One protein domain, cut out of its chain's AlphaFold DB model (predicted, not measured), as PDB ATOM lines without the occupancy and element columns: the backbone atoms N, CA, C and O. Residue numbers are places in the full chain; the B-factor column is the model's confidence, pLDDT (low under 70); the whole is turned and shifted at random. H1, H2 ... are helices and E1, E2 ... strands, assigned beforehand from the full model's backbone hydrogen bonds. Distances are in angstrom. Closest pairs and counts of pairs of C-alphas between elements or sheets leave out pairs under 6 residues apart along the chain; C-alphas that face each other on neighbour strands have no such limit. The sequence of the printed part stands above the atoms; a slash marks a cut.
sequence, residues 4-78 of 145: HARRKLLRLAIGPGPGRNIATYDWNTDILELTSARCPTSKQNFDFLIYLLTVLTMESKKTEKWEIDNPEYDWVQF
ATOM      1  N   HIS A   4     182.125 173.237 140.302       87.44
ATOM      2  CA  HIS A   4     181.602 173.228 138.926       87.44
ATOM      3  C   HIS A   4     182.449 172.330 138.017       87.44
ATOM      4  O   HIS A   4     181.926 171.418 137.374       87.44
ATOM      5  N   ALA A   5     183.770 172.520 138.035       91.31
ATOM      6  CA  ALA A   5     184.680 171.745 137.203       91.31
ATOM      7  C   ALA A   5     184.672 170.256 137.577       91.31
ATOM      8  O   ALA A   5     184.738 169.398 136.704       91.31
ATOM      9  N   ARG A   6     184.543 169.911 138.862       90.38
ATOM     10  CA  ARG A   6     184.428 168.517 139.308       90.38
ATOM     11  C   ARG A   6     183.162 167.858 138.754       90.38
ATOM     12  O   ARG A   6     183.257 166.785 138.160       90.38
ATOM     13  N   ARG A   7     182.001 168.508 138.887       87.94
ATOM     14  CA  ARG A   7     180.721 167.997 138.358       87.94
ATOM     15  C   ARG A   7     180.760 167.846 136.845       87.94
ATOM     16  O   ARG A   7     180.446 166.777 136.320       87.94
ATOM     17  N   LYS A   8     181.254 168.872 136.149       89.00
ATOM     18  CA  LYS A   8     181.417 168.855 134.695       89.00
ATOM     19  C   LYS A   8     182.374 167.753 134.241       89.00
ATOM     20  O   LYS A   8     182.094 167.070 133.260       89.00
ATOM     21  N   LEU A   9     183.472 167.524 134.961       91.44
ATOM     22  CA  LEU A   9     184.407 166.441 134.658       91.44
ATOM     23  C   LEU A   9     183.725 165.072 134.759       91.44
ATOM     24  O   LEU A   9     183.837 164.281 133.825       91.44
ATOM     25  N   LEU A  10     182.980 164.809 135.836       90.19
ATOM     26  CA  LEU A  10     182.237 163.552 136.006       90.19
ATOM     27  C   LEU A  10     181.170 163.376 134.916       90.19
ATOM     28  O   LEU A  10     181.044 162.295 134.343       90.19
ATOM     29  N   ARG A  11     180.464 164.454 134.556       87.25
ATOM     30  CA  ARG A  11     179.484 164.474 133.461       87.25
ATOM     31  C   ARG A  11     180.110 164.121 132.112       87.25
ATOM     32  O   ARG A  11     179.492 163.388 131.344       87.25
ATOM     33  N   LEU A  12     181.298 164.650 131.817       88.69
ATOM     34  CA  LEU A  12     182.022 164.388 130.570       88.69
ATOM     35  C   LEU A  12     182.624 162.980 130.540       88.69
ATOM     36  O   LEU A  12     182.616 162.339 129.493       88.69
ATOM     37  N   ALA A  13     183.135 162.501 131.674       89.19
ATOM     38  CA  ALA A  13     183.789 161.201 131.772       89.19
ATOM     39  C   ALA A  13     182.785 160.033 131.763       89.19
ATOM     40  O   ALA A  13     183.001 159.052 131.057       89.19
ATOM     41  N   ILE A  14     181.693 160.144 132.527       85.12
ATOM     42  CA  ILE A  14     180.699 159.073 132.753       85.12
ATOM     43  C   ILE A  14     179.464 159.247 131.852       85.12
ATOM     44  O   ILE A  14     178.641 158.342 131.727       85.12
ATOM     45  N   GLY A  15     179.291 160.424 131.245       77.94
ATOM     46  CA  GLY A  15     178.088 160.765 130.493       77.94
ATOM     47  C   GLY A  15     177.732 159.754 129.395       77.94
ATOM     48  O   GLY A  15     178.625 159.147 128.803       77.94
ATOM     49  N   PRO A  16     176.430 159.600 129.075       67.31
ATOM     50  CA  PRO A  16     175.959 158.723 128.010       67.31
ATOM     51  C   PRO A  16     176.351 159.310 126.649       67.31
ATOM     52  O   PRO A  16     175.582 160.019 126.004       67.31
ATOM     53  N   GLY A  17     177.593 159.076 126.241       67.31
ATOM     54  CA  GLY A  17     178.122 159.406 124.925       67.31
ATOM     55  C   GLY A  17     178.375 158.142 124.101       67.31
ATOM     56  O   GLY A  17     178.425 157.039 124.648       67.31
ATOM     57  N   PRO A  18     178.558 158.267 122.776       50.69
ATOM     58  CA  PRO A  18     178.958 157.156 121.922       50.69
ATOM     59  C   PRO A  18     180.413 156.767 122.230       50.69
ATOM     60  O   PRO A  18     181.367 157.231 121.611       50.69
ATOM     61  N   GLY A  19     180.584 155.912 123.232       60.47
ATOM     62  CA  GLY A  19     181.867 155.403 123.687       60.47
ATOM     63  C   GLY A  19     181.653 154.232 124.636       60.47
ATOM     64  O   GLY A  19     180.694 154.205 125.398       60.47
ATOM     65  N   ARG A  20     182.535 153.228 124.574       60.59
ATOM     66  CA  ARG A  20     182.615 152.193 125.619       60.59
ATOM     67  C   ARG A  20     182.920 152.870 126.959       60.59
ATOM     68  O   ARG A  20     183.545 153.926 126.931       60.59
ATOM     69  N   ASN A  21     182.532 152.241 128.074       68.12
ATOM     70  CA  ASN A  21     182.863 152.624 129.456       68.12
ATOM     71  C   ASN A  21     184.372 152.903 129.609       68.12
ATOM     72  O   ASN A  21     185.140 152.014 129.961       68.12
ATOM     73  N   ILE A  22     184.796 154.120 129.263       80.69
ATOM     74  CA  ILE A  22     186.195 154.558 129.291       80.69
ATOM     75  C   ILE A  22     186.568 154.972 130.709       80.69
ATOM     76  O   ILE A  22     187.729 154.882 131.092       80.69
ATOM     77  N   ALA A  23     185.574 155.439 131.461       87.38
ATOM     78  CA  ALA A  23     185.718 155.967 132.792       87.38
ATOM     79  C   ALA A  23     184.691 155.321 133.717       87.38
ATOM     80  O   ALA A  23     183.506 155.236 133.383       87.38
ATOM     81  N   THR A  24     185.150 154.896 134.883       88.75
ATOM     82  CA  THR A  24     184.317 154.415 135.982       88.75
ATOM     83  C   THR A  24     184.645 155.229 137.219       88.75
ATOM     84  O   THR A  24     185.805 155.532 137.478       88.75
ATOM     85  N   TYR A  25     183.623 155.630 137.965       90.44
ATOM     86  CA  TYR A  25     183.795 156.447 139.158       90.44
ATOM     87  C   TYR A  25     183.111 155.776 140.337       90.44
ATOM     88  O   TYR A  25     181.938 155.405 140.244       90.44
ATOM     89  N   ASP A  26     183.852 155.621 141.428       90.62
ATOM     90  CA  ASP A  26     183.323 155.120 142.688       90.62
ATOM     91  C   ASP A  26     182.982 156.289 143.621       90.62
ATOM     92  O   ASP A  26     183.856 157.011 144.103       90.62
ATOM     93  N   TRP A  27     181.686 156.439 143.902       88.19
ATOM     94  CA  TRP A  27     181.138 157.482 144.771       88.19
ATOM     95  C   TRP A  27     181.591 157.364 146.229       88.19
ATOM     96  O   TRP A  27     181.562 158.361 146.947       88.19
ATOM     97  N   ASN A  28     181.995 156.171 146.681       91.88
ATOM     98  CA  ASN A  28     182.403 155.951 148.069       91.88
ATOM     99  C   ASN A  28     183.867 156.330 148.306       91.88
ATOM    100  O   ASN A  28     184.202 156.860 149.364       91.88
ATOM    101  N   THR A  29     184.736 156.028 147.339       92.69
ATOM    102  CA  THR A  29     186.186 156.244 147.451       92.69
ATOM    103  C   THR A  29     186.663 157.522 146.760       92.69
ATOM    104  O   THR A  29     187.807 157.918 146.967       92.69
ATOM    105  N   ASP A  30     185.796 158.192 145.990       89.56
ATOM    106  CA  ASP A  30     186.116 159.385 145.188       89.56
ATOM    107  C   ASP A  30     187.238 159.123 144.162       89.56
ATOM    108  O   ASP A  30     188.046 159.998 143.847       89.56
ATOM    109  N   ILE A  31     187.294 157.896 143.628       92.50
ATOM    110  CA  ILE A  31     188.298 157.470 142.646       92.50
ATOM    111  C   ILE A  31     187.668 157.398 141.253       92.50
ATOM    112  O   ILE A  31     186.671 156.709 141.033       92.50
ATOM    113  N   LEU A  32     188.286 158.103 140.298       91.81
ATOM    114  CA  LEU A  32     187.984 158.019 138.870       91.81
ATOM    115  C   LEU A  32     189.016 157.126 138.177       91.81
ATOM    116  O   LEU A  32     190.188 157.488 138.062       91.81
ATOM    117  N   GLU A  33     188.569 155.989 137.665       92.56
ATOM    118  CA  GLU A  33     189.392 155.051 136.913       92.56
ATOM    119  C   GLU A  33     189.170 155.248 135.415       92.56
ATOM    120  O   GLU A  33     188.039 155.221 134.934       92.56
ATOM    121  N   LEU A  34     190.259 155.435 134.667       91.94
ATOM    122  CA  LEU A  34     190.234 155.535 133.210       91.94
ATOM    123  C   LEU A  34     190.888 154.295 132.604       91.94
ATOM    124  O   LEU A  34     192.032 153.970 132.916       91.94
ATOM    125  N   THR A  35     190.183 153.623 131.698       90.94
ATOM    126  CA  THR A  35     190.666 152.416 131.024       90.94
ATOM    127  C   THR A  35     190.619 152.582 129.509       90.94
ATOM    128  O   THR A  35     189.684 153.140 128.936       90.94
ATOM    129  N   SER A  36     191.663 152.110 128.826       89.19
ATOM    130  CA  SER A  36     191.739 152.138 127.364       89.19
ATOM    131  C   SER A  36     192.392 150.870 126.838       89.19
ATOM    132  O   SER A  36     193.465 150.475 127.286       89.19
ATOM    133  N   ALA A  37     191.749 150.273 125.837       88.50
ATOM    134  CA  ALA A  37     192.272 149.163 125.044       88.50
ATOM    135  C   ALA A  37     192.242 149.503 123.541       88.50
ATOM    136  O   ALA A  37     192.044 148.632 122.695       88.50
ATOM    137  N   ARG A  38     192.337 150.798 123.201       86.19
ATOM    138  CA  ARG A  38     192.181 151.288 121.821       86.19
ATOM    139  C   ARG A  38     193.435 151.098 120.974       86.19
ATOM    140  O   ARG A  38     193.314 150.892 119.770       86.19
ATOM    141  N   CYS A  39     194.616 151.218 121.574       89.56
ATOM    142  CA  CYS A  39     195.889 151.195 120.862       89.56
ATOM    143  C   CYS A  39     196.576 149.819 120.970       89.56
ATOM    144  O   CYS A  39     196.423 149.148 121.993       89.56
ATOM    145  N   PRO A  40     197.383 149.415 119.965       93.69
ATOM    146  CA  PRO A  40     198.077 148.123 119.966       93.69
ATOM    147  C   PRO A  40     199.090 147.947 121.102       93.69
ATOM    148  O   PRO A  40     199.324 146.831 121.553       93.69
ATOM    149  N   THR A  41     199.720 149.037 121.554       95.81
ATOM    150  CA  THR A  41     200.773 148.986 122.578       95.81
ATOM    151  C   THR A  41     200.320 149.612 123.893       95.81
ATOM    152  O   THR A  41     199.603 150.615 123.911       95.81
ATOM    153  N   SER A  42     200.799 149.063 125.015       94.44
ATOM    154  CA  SER A  42     200.506 149.604 126.354       94.44
ATOM    155  C   SER A  42     200.992 151.046 126.513       94.44
ATOM    156  O   SER A  42     200.294 151.870 127.096       94.44
ATOM    157  N   LYS A  43     202.152 151.381 125.930       96.25
ATOM    158  CA  LYS A  43     202.698 152.745 125.956       96.25
ATOM    159  C   LYS A  43     201.745 153.749 125.301       96.25
ATOM    160  O   LYS A  43     201.442 154.768 125.901       96.25
ATOM    161  N   GLN A  44     201.214 153.428 124.119       96.31
ATOM    162  CA  GLN A  44     200.250 154.298 123.439       96.31
ATOM    163  C   GLN A  44     198.943 154.439 124.223       96.31
ATOM    164  O   GLN A  44     198.387 155.531 124.274       96.31
ATOM    165  N   ASN A  45     198.457 153.361 124.852       94.19
ATOM    166  CA  ASN A  45     197.279 153.451 125.716       94.19
ATOM    167  C   ASN A  45     197.546 154.353 126.928       94.19
ATOM    168  O   ASN A  45     196.693 155.166 127.263       94.19
ATOM    169  N   PHE A  46     198.727 154.260 127.544       95.44
ATOM    170  CA  PHE A  46     199.115 155.131 128.652       95.44
ATOM    171  C   PHE A  46     199.192 156.602 128.223       95.44
ATOM    172  O   PHE A  46     198.540 157.448 128.830       95.44
ATOM    173  N   ASP A  47     199.900 156.900 127.131       96.38
ATOM    174  CA  ASP A  47     200.022 158.262 126.598       96.38
ATOM    175  C   ASP A  47     198.640 158.840 126.224       96.38
ATOM    176  O   ASP A  47     198.339 160.004 126.498       96.38
ATOM    177  N   PHE A  48     197.752 158.005 125.673       94.25
ATOM    178  CA  PHE A  48     196.366 158.370 125.381       94.25
ATOM    179  C   PHE A  48     195.554 158.679 126.644       94.25
ATOM    180  O   PHE A  48     194.807 159.656 126.660       94.25
ATOM    181  N   LEU A  49     195.692 157.880 127.705       94.38
ATOM    182  CA  LEU A  49     194.998 158.113 128.975       94.38
ATOM    183  C   LEU A  49     195.465 159.412 129.643       94.38
ATOM    184  O   LEU A  49     194.633 160.173 130.136       94.38
ATOM    185  N   ILE A  50     196.766 159.713 129.598       95.69
ATOM    186  CA  ILE A  50     197.316 160.986 130.088       95.69
ATOM    187  C   ILE A  50     196.749 162.165 129.292       95.69
ATOM    188  O   ILE A  50     196.301 163.157 129.877       95.69
ATOM    189  N   TYR A  51     196.719 162.052 127.962       95.50
ATOM    190  CA  TYR A  51     196.099 163.058 127.104       95.50
ATOM    191  C   TYR A  51     194.620 163.264 127.455       95.50
ATOM    192  O   TYR A  51     194.187 164.399 127.658       95.50
ATOM    193  N   LEU A  52     193.858 162.177 127.595       93.56
ATOM    194  CA  LEU A  52     192.434 162.222 127.910       93.56
ATOM    195  C   LEU A  52     192.173 162.909 129.255       93.56
ATOM    196  O   LEU A  52     191.341 163.811 129.327       93.56
ATOM    197  N   LEU A  53     192.916 162.535 130.300       94.56
ATOM    198  CA  LEU A  53     192.811 163.158 131.619       94.56
ATOM    199  C   LEU A  53     193.122 164.661 131.560       94.56
ATOM    200  O   LEU A  53     192.440 165.467 132.198       94.56
ATOM    201  N   THR A  54     194.119 165.046 130.761       95.75
ATOM    202  CA  THR A  54     194.497 166.451 130.564       95.75
ATOM    203  C   THR A  54     193.365 167.236 129.908       95.75
ATOM    204  O   THR A  54     192.950 168.269 130.434       95.75
ATOM    205  N   VAL A  55     192.817 166.725 128.800       95.38
ATOM    206  CA  VAL A  55     191.710 167.368 128.078       95.38
ATOM    207  C   VAL A  55     190.472 167.481 128.962       95.38
ATOM    208  O   VAL A  55     189.925 168.572 129.083       95.38
ATOM    209  N   LEU A  56     190.073 166.405 129.646       93.69
ATOM    210  CA  LEU A  56     188.935 166.424 130.574       93.69
ATOM    211  C   LEU A  56     189.111 167.492 131.657       93.69
ATOM    212  O   LEU A  56     188.196 168.269 131.929       93.69
ATOM    213  N   THR A  57     190.308 167.582 132.235       95.12
ATOM    214  CA  THR A  57     190.604 168.576 133.270       95.12
ATOM    215  C   THR A  57     190.551 170.000 132.719       95.12
ATOM    216  O   THR A  57     190.033 170.892 133.390       95.12
ATOM    217  N   MET A  58     191.053 170.240 131.508       96.00
ATOM    218  CA  MET A  58     191.026 171.566 130.886       96.00
ATOM    219  C   MET A  58     189.612 171.988 130.474       96.00
ATOM    220  O   MET A  58     189.196 173.097 130.799       96.00
ATOM    221  N   GLU A  59     188.865 171.111 129.805       94.38
ATOM    222  CA  GLU A  59     187.501 171.389 129.341       94.38
ATOM    223  C   GLU A  59     186.512 171.540 130.500       94.38
ATOM    224  O   GLU A  59     185.597 172.360 130.437       94.38
ATOM    225  N   SER A  60     186.717 170.804 131.595       93.75
ATOM    226  CA  SER A  60     185.873 170.923 132.785       93.75
ATOM    227  C   SER A  60     185.947 172.297 133.455       93.75
ATOM    228  O   SER A  60     184.971 172.738 134.045       93.75
ATOM    229  N   LYS A  61     187.080 173.002 133.344       93.88
ATOM    230  CA  LYS A  61     187.257 174.343 133.927       93.88
ATOM    231  C   LYS A  61     186.655 175.455 133.076       93.88
ATOM    232  O   LYS A  61     186.513 176.573 133.562       93.88
ATOM    233  N   LYS A  62     186.381 175.191 131.800       93.38
ATOM    234  CA  LYS A  62     185.749 176.169 130.916       93.38
ATOM    235  C   LYS A  62     184.258 176.193 131.212       93.38
ATOM    236  O   LYS A  62     183.667 175.132 131.391       93.38
ATOM    237  N   THR A  63     183.658 177.372 131.219       90.56
ATOM    238  CA  THR A  63     182.205 177.531 131.318       90.56
ATOM    239  C   THR A  63     181.695 178.028 129.980       90.56
ATOM    240  O   THR A  63     182.054 179.119 129.536       90.56
ATOM    241  N   GLU A  64     180.883 177.215 129.319       89.44
ATOM    242  CA  GLU A  64     180.280 177.567 128.042       89.44
ATOM    243  C   GLU A  64     178.951 178.306 128.240       89.44
ATOM    244  O   GLU A  64     178.274 178.151 129.254       89.44
ATOM    245  N   LYS A  65     178.533 179.093 127.242       89.38
ATOM    246  CA  LYS A  65     177.302 179.905 127.330       89.38
ATOM    247  C   LYS A  65     176.052 179.062 127.605       89.38
ATOM    248  O   LYS A  65     175.220 179.451 128.413       89.38
ATOM    249  N   TRP A  66     175.970 177.883 126.989       84.25
ATOM    250  CA  TRP A  66     174.829 176.975 127.134       84.25
ATOM    251  C   TRP A  66     174.705 176.367 128.541       84.25
ATOM    252  O   TRP A  66     173.625 175.912 128.906       84.25
ATOM    253  N   GLU A  67     175.777 176.364 129.343       84.31
ATOM    254  CA  GLU A  67     175.729 175.891 130.736       84.31
ATOM    255  C   GLU A  67     174.970 176.866 131.641       84.31
ATOM    256  O   GLU A  67     174.425 176.470 132.667       84.31
ATOM    257  N   ILE A  68     174.923 178.141 131.252       82.31
ATOM    258  CA  ILE A  68     174.246 179.206 131.995       82.31
ATOM    259  C   ILE A  68     172.738 179.146 131.740       82.31
ATOM    260  O   ILE A  68     171.944 179.340 132.659       82.31
ATOM    261  N   ASP A  69     172.351 178.841 130.500       78.44
ATOM    262  CA  ASP A  69     170.954 178.834 130.066       78.44
ATOM    263  C   ASP A  69     170.155 177.653 130.644       78.44
ATOM    264  O   ASP A  69     168.929 177.722 130.708       78.44
ATOM    265  N   ASN A  70     170.819 176.564 131.063       67.56
ATOM    266  CA  ASN A  70     170.135 175.354 131.523       67.56
ATOM    267  C   ASN A  70     170.834 174.670 132.723       67.56
ATOM    268  O   ASN A  70     171.387 173.574 132.586       67.56
ATOM    269  N   PRO A  71     170.795 175.285 133.921       64.62
ATOM    270  CA  PRO A  71     171.506 174.792 135.107       64.62
ATOM    271  C   PRO A  71     170.925 173.488 135.684       64.62
ATOM    272  O   PRO A  71     171.556 172.851 136.521       64.62
ATOM    273  N   GLU A  72     169.722 173.092 135.263       57.81
ATOM    274  CA  GLU A  72     168.969 171.962 135.825       57.81
ATOM    275  C   GLU A  72     169.290 170.613 135.151       57.81
ATOM    276  O   GLU A  72     168.802 169.568 135.569       57.81
ATOM    277  N   TYR A  73     170.152 170.598 134.129       59.06
ATOM    278  CA  TYR A  73     170.505 169.377 133.388       59.06
ATOM    279  C   TYR A  73     171.605 168.521 134.052       59.06
ATOM    280  O   TYR A  73     172.119 167.561 133.457       59.06
ATOM    281  N   ASP A  74     171.986 168.866 135.283       63.09
ATOM    282  CA  ASP A  74     173.050 168.210 136.038       63.09
ATOM    283  C   ASP A  74     172.479 167.019 136.832       63.09
ATOM    284  O   ASP A  74     172.110 167.116 137.997       63.09
ATOM    285  N   TRP A  75     172.360 165.860 136.176       63.19
ATOM    286  CA  TRP A  75     171.803 164.636 136.782       63.19
ATOM    287  C   TRP A  75     172.726 163.969 137.806       63.19
ATOM    288  O   TRP A  75     172.320 163.024 138.477       63.19
ATOM    289  N   VAL A  76     173.981 164.413 137.886       69.50
ATOM    290  CA  VAL A  76     175.028 163.735 138.656       69.50
ATOM    291  C   VAL A  76     174.743 163.792 140.156       69.50
ATOM    292  O   VAL A  76     174.974 162.815 140.864       69.50
ATOM    293  N   GLN A  77     174.214 164.914 140.643       69.12
ATOM    294  CA  GLN A  77     173.887 165.080 142.050       69.12
ATOM    295  C   GLN A  77     172.587 165.858 142.203       69.12
ATOM    296  O   GLN A  77     172.407 166.927 141.625       69.12
ATOM    297  N   PHE A  78     171.687 165.319 143.018       75.25
ATOM    298  CA  PHE A  78     170.424 165.969 143.319       75.25
ATOM    299  C   PHE A  78     170.627 167.139 144.295       75.25
ATOM    300  O   PHE A  78     171.057 166.940 145.433       75.25
TER     301      PHE A  78
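This is residues 4 to 78 of the 145 residues of the protein "MRP-S28 domain-containing protein" of Schistosoma margrebowiei (UniProt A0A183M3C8). A small two-stranded hairpin, E1 and E2, and one long helix, H2, are bridged by a shorter helix, H1, which packs on residues 56 to 60 of H2 and has its residues 10 to 14 by the hairpin. H2 is the longest element; the tip of the hairpin, with residues 26 to 31, sticks out, and past the last residue of H2 the printed part goes on through the small helix H3 into a tail, and residues 68 to 73, of which 68 and 69 belong to H3, stand free. The printed part has 75 residues, with three named helices and two named strands in the order H1, E1, E2, H2, H3, and the class is mostly helix. The sheet has the order E1 - E2 and is antiparallel. The whole is only just loose, close to compact, with a radius of gyration of the C-alphas of 13.7 A, and only just elongated, spanning 43 by 28 by 21 A.

E1 is residues 23 to 26, 10.2 A from first to last C-alpha, and E2 is residues 31 to 34, 9.8 A. H1 is residues 4 to 14, 15.5 A, beginning with C-alpha 4 at (181.602, 173.228, 138.926). H2 is residues 42 to 60, 26.6 A, from C-alpha 42 at (200.506, 149.604, 126.354). H3 is residues 65 to 69, 7.0 A, ending with C-alpha 69 at (170.954, 178.834, 130.066).

E1 and E2 form a hairpin, antiparallel with 164 degrees between their directions. N 24 and O 33, 2.9 A apart, and N 33 and O 24, 2.8 A apart, are within hydrogen-bond range. H1 and E1 have 5 pairs of C-alphas within 8 A, the closest those of Ala 13 and Ala 23, 5.7 A apart. H1 and E2 are near each other, with 5 pairs of C-alphas within 10 A. H1 and H2 touch, H2 with residues 56 to 60 alone; their closest C-alphas, those of Ala 5 and Ser 60, are 4.6 A apart. They run opposite ways at a steep tilt of 40 degrees. E2 and H2 have 1 pair of C-alphas within 8 A, those of Leu 34 and Leu 49, 6.9 A apart. E1 and H2 are apart, and H3 is apart from H1, H2, E1 and E2. Every O i to N i+4 pair is within hydrogen-bond range in H1 and H2; in H3 it is 0 of 1, with 1 of 2 O i to N i+3 pairs within range.

The C-alphas of Thr 41 and Asp 69 are the two farthest apart, at 42.9 A. The printed part has no cut and no long link: the links E1 to E2 and H2 to H3 are tight, and H1 to E1 and E2 to H2 are short. The mean pLDDT of the printed part is 85.5; 14 residues, namely residues 16 to 21 and residues 70 to 77, are under 70.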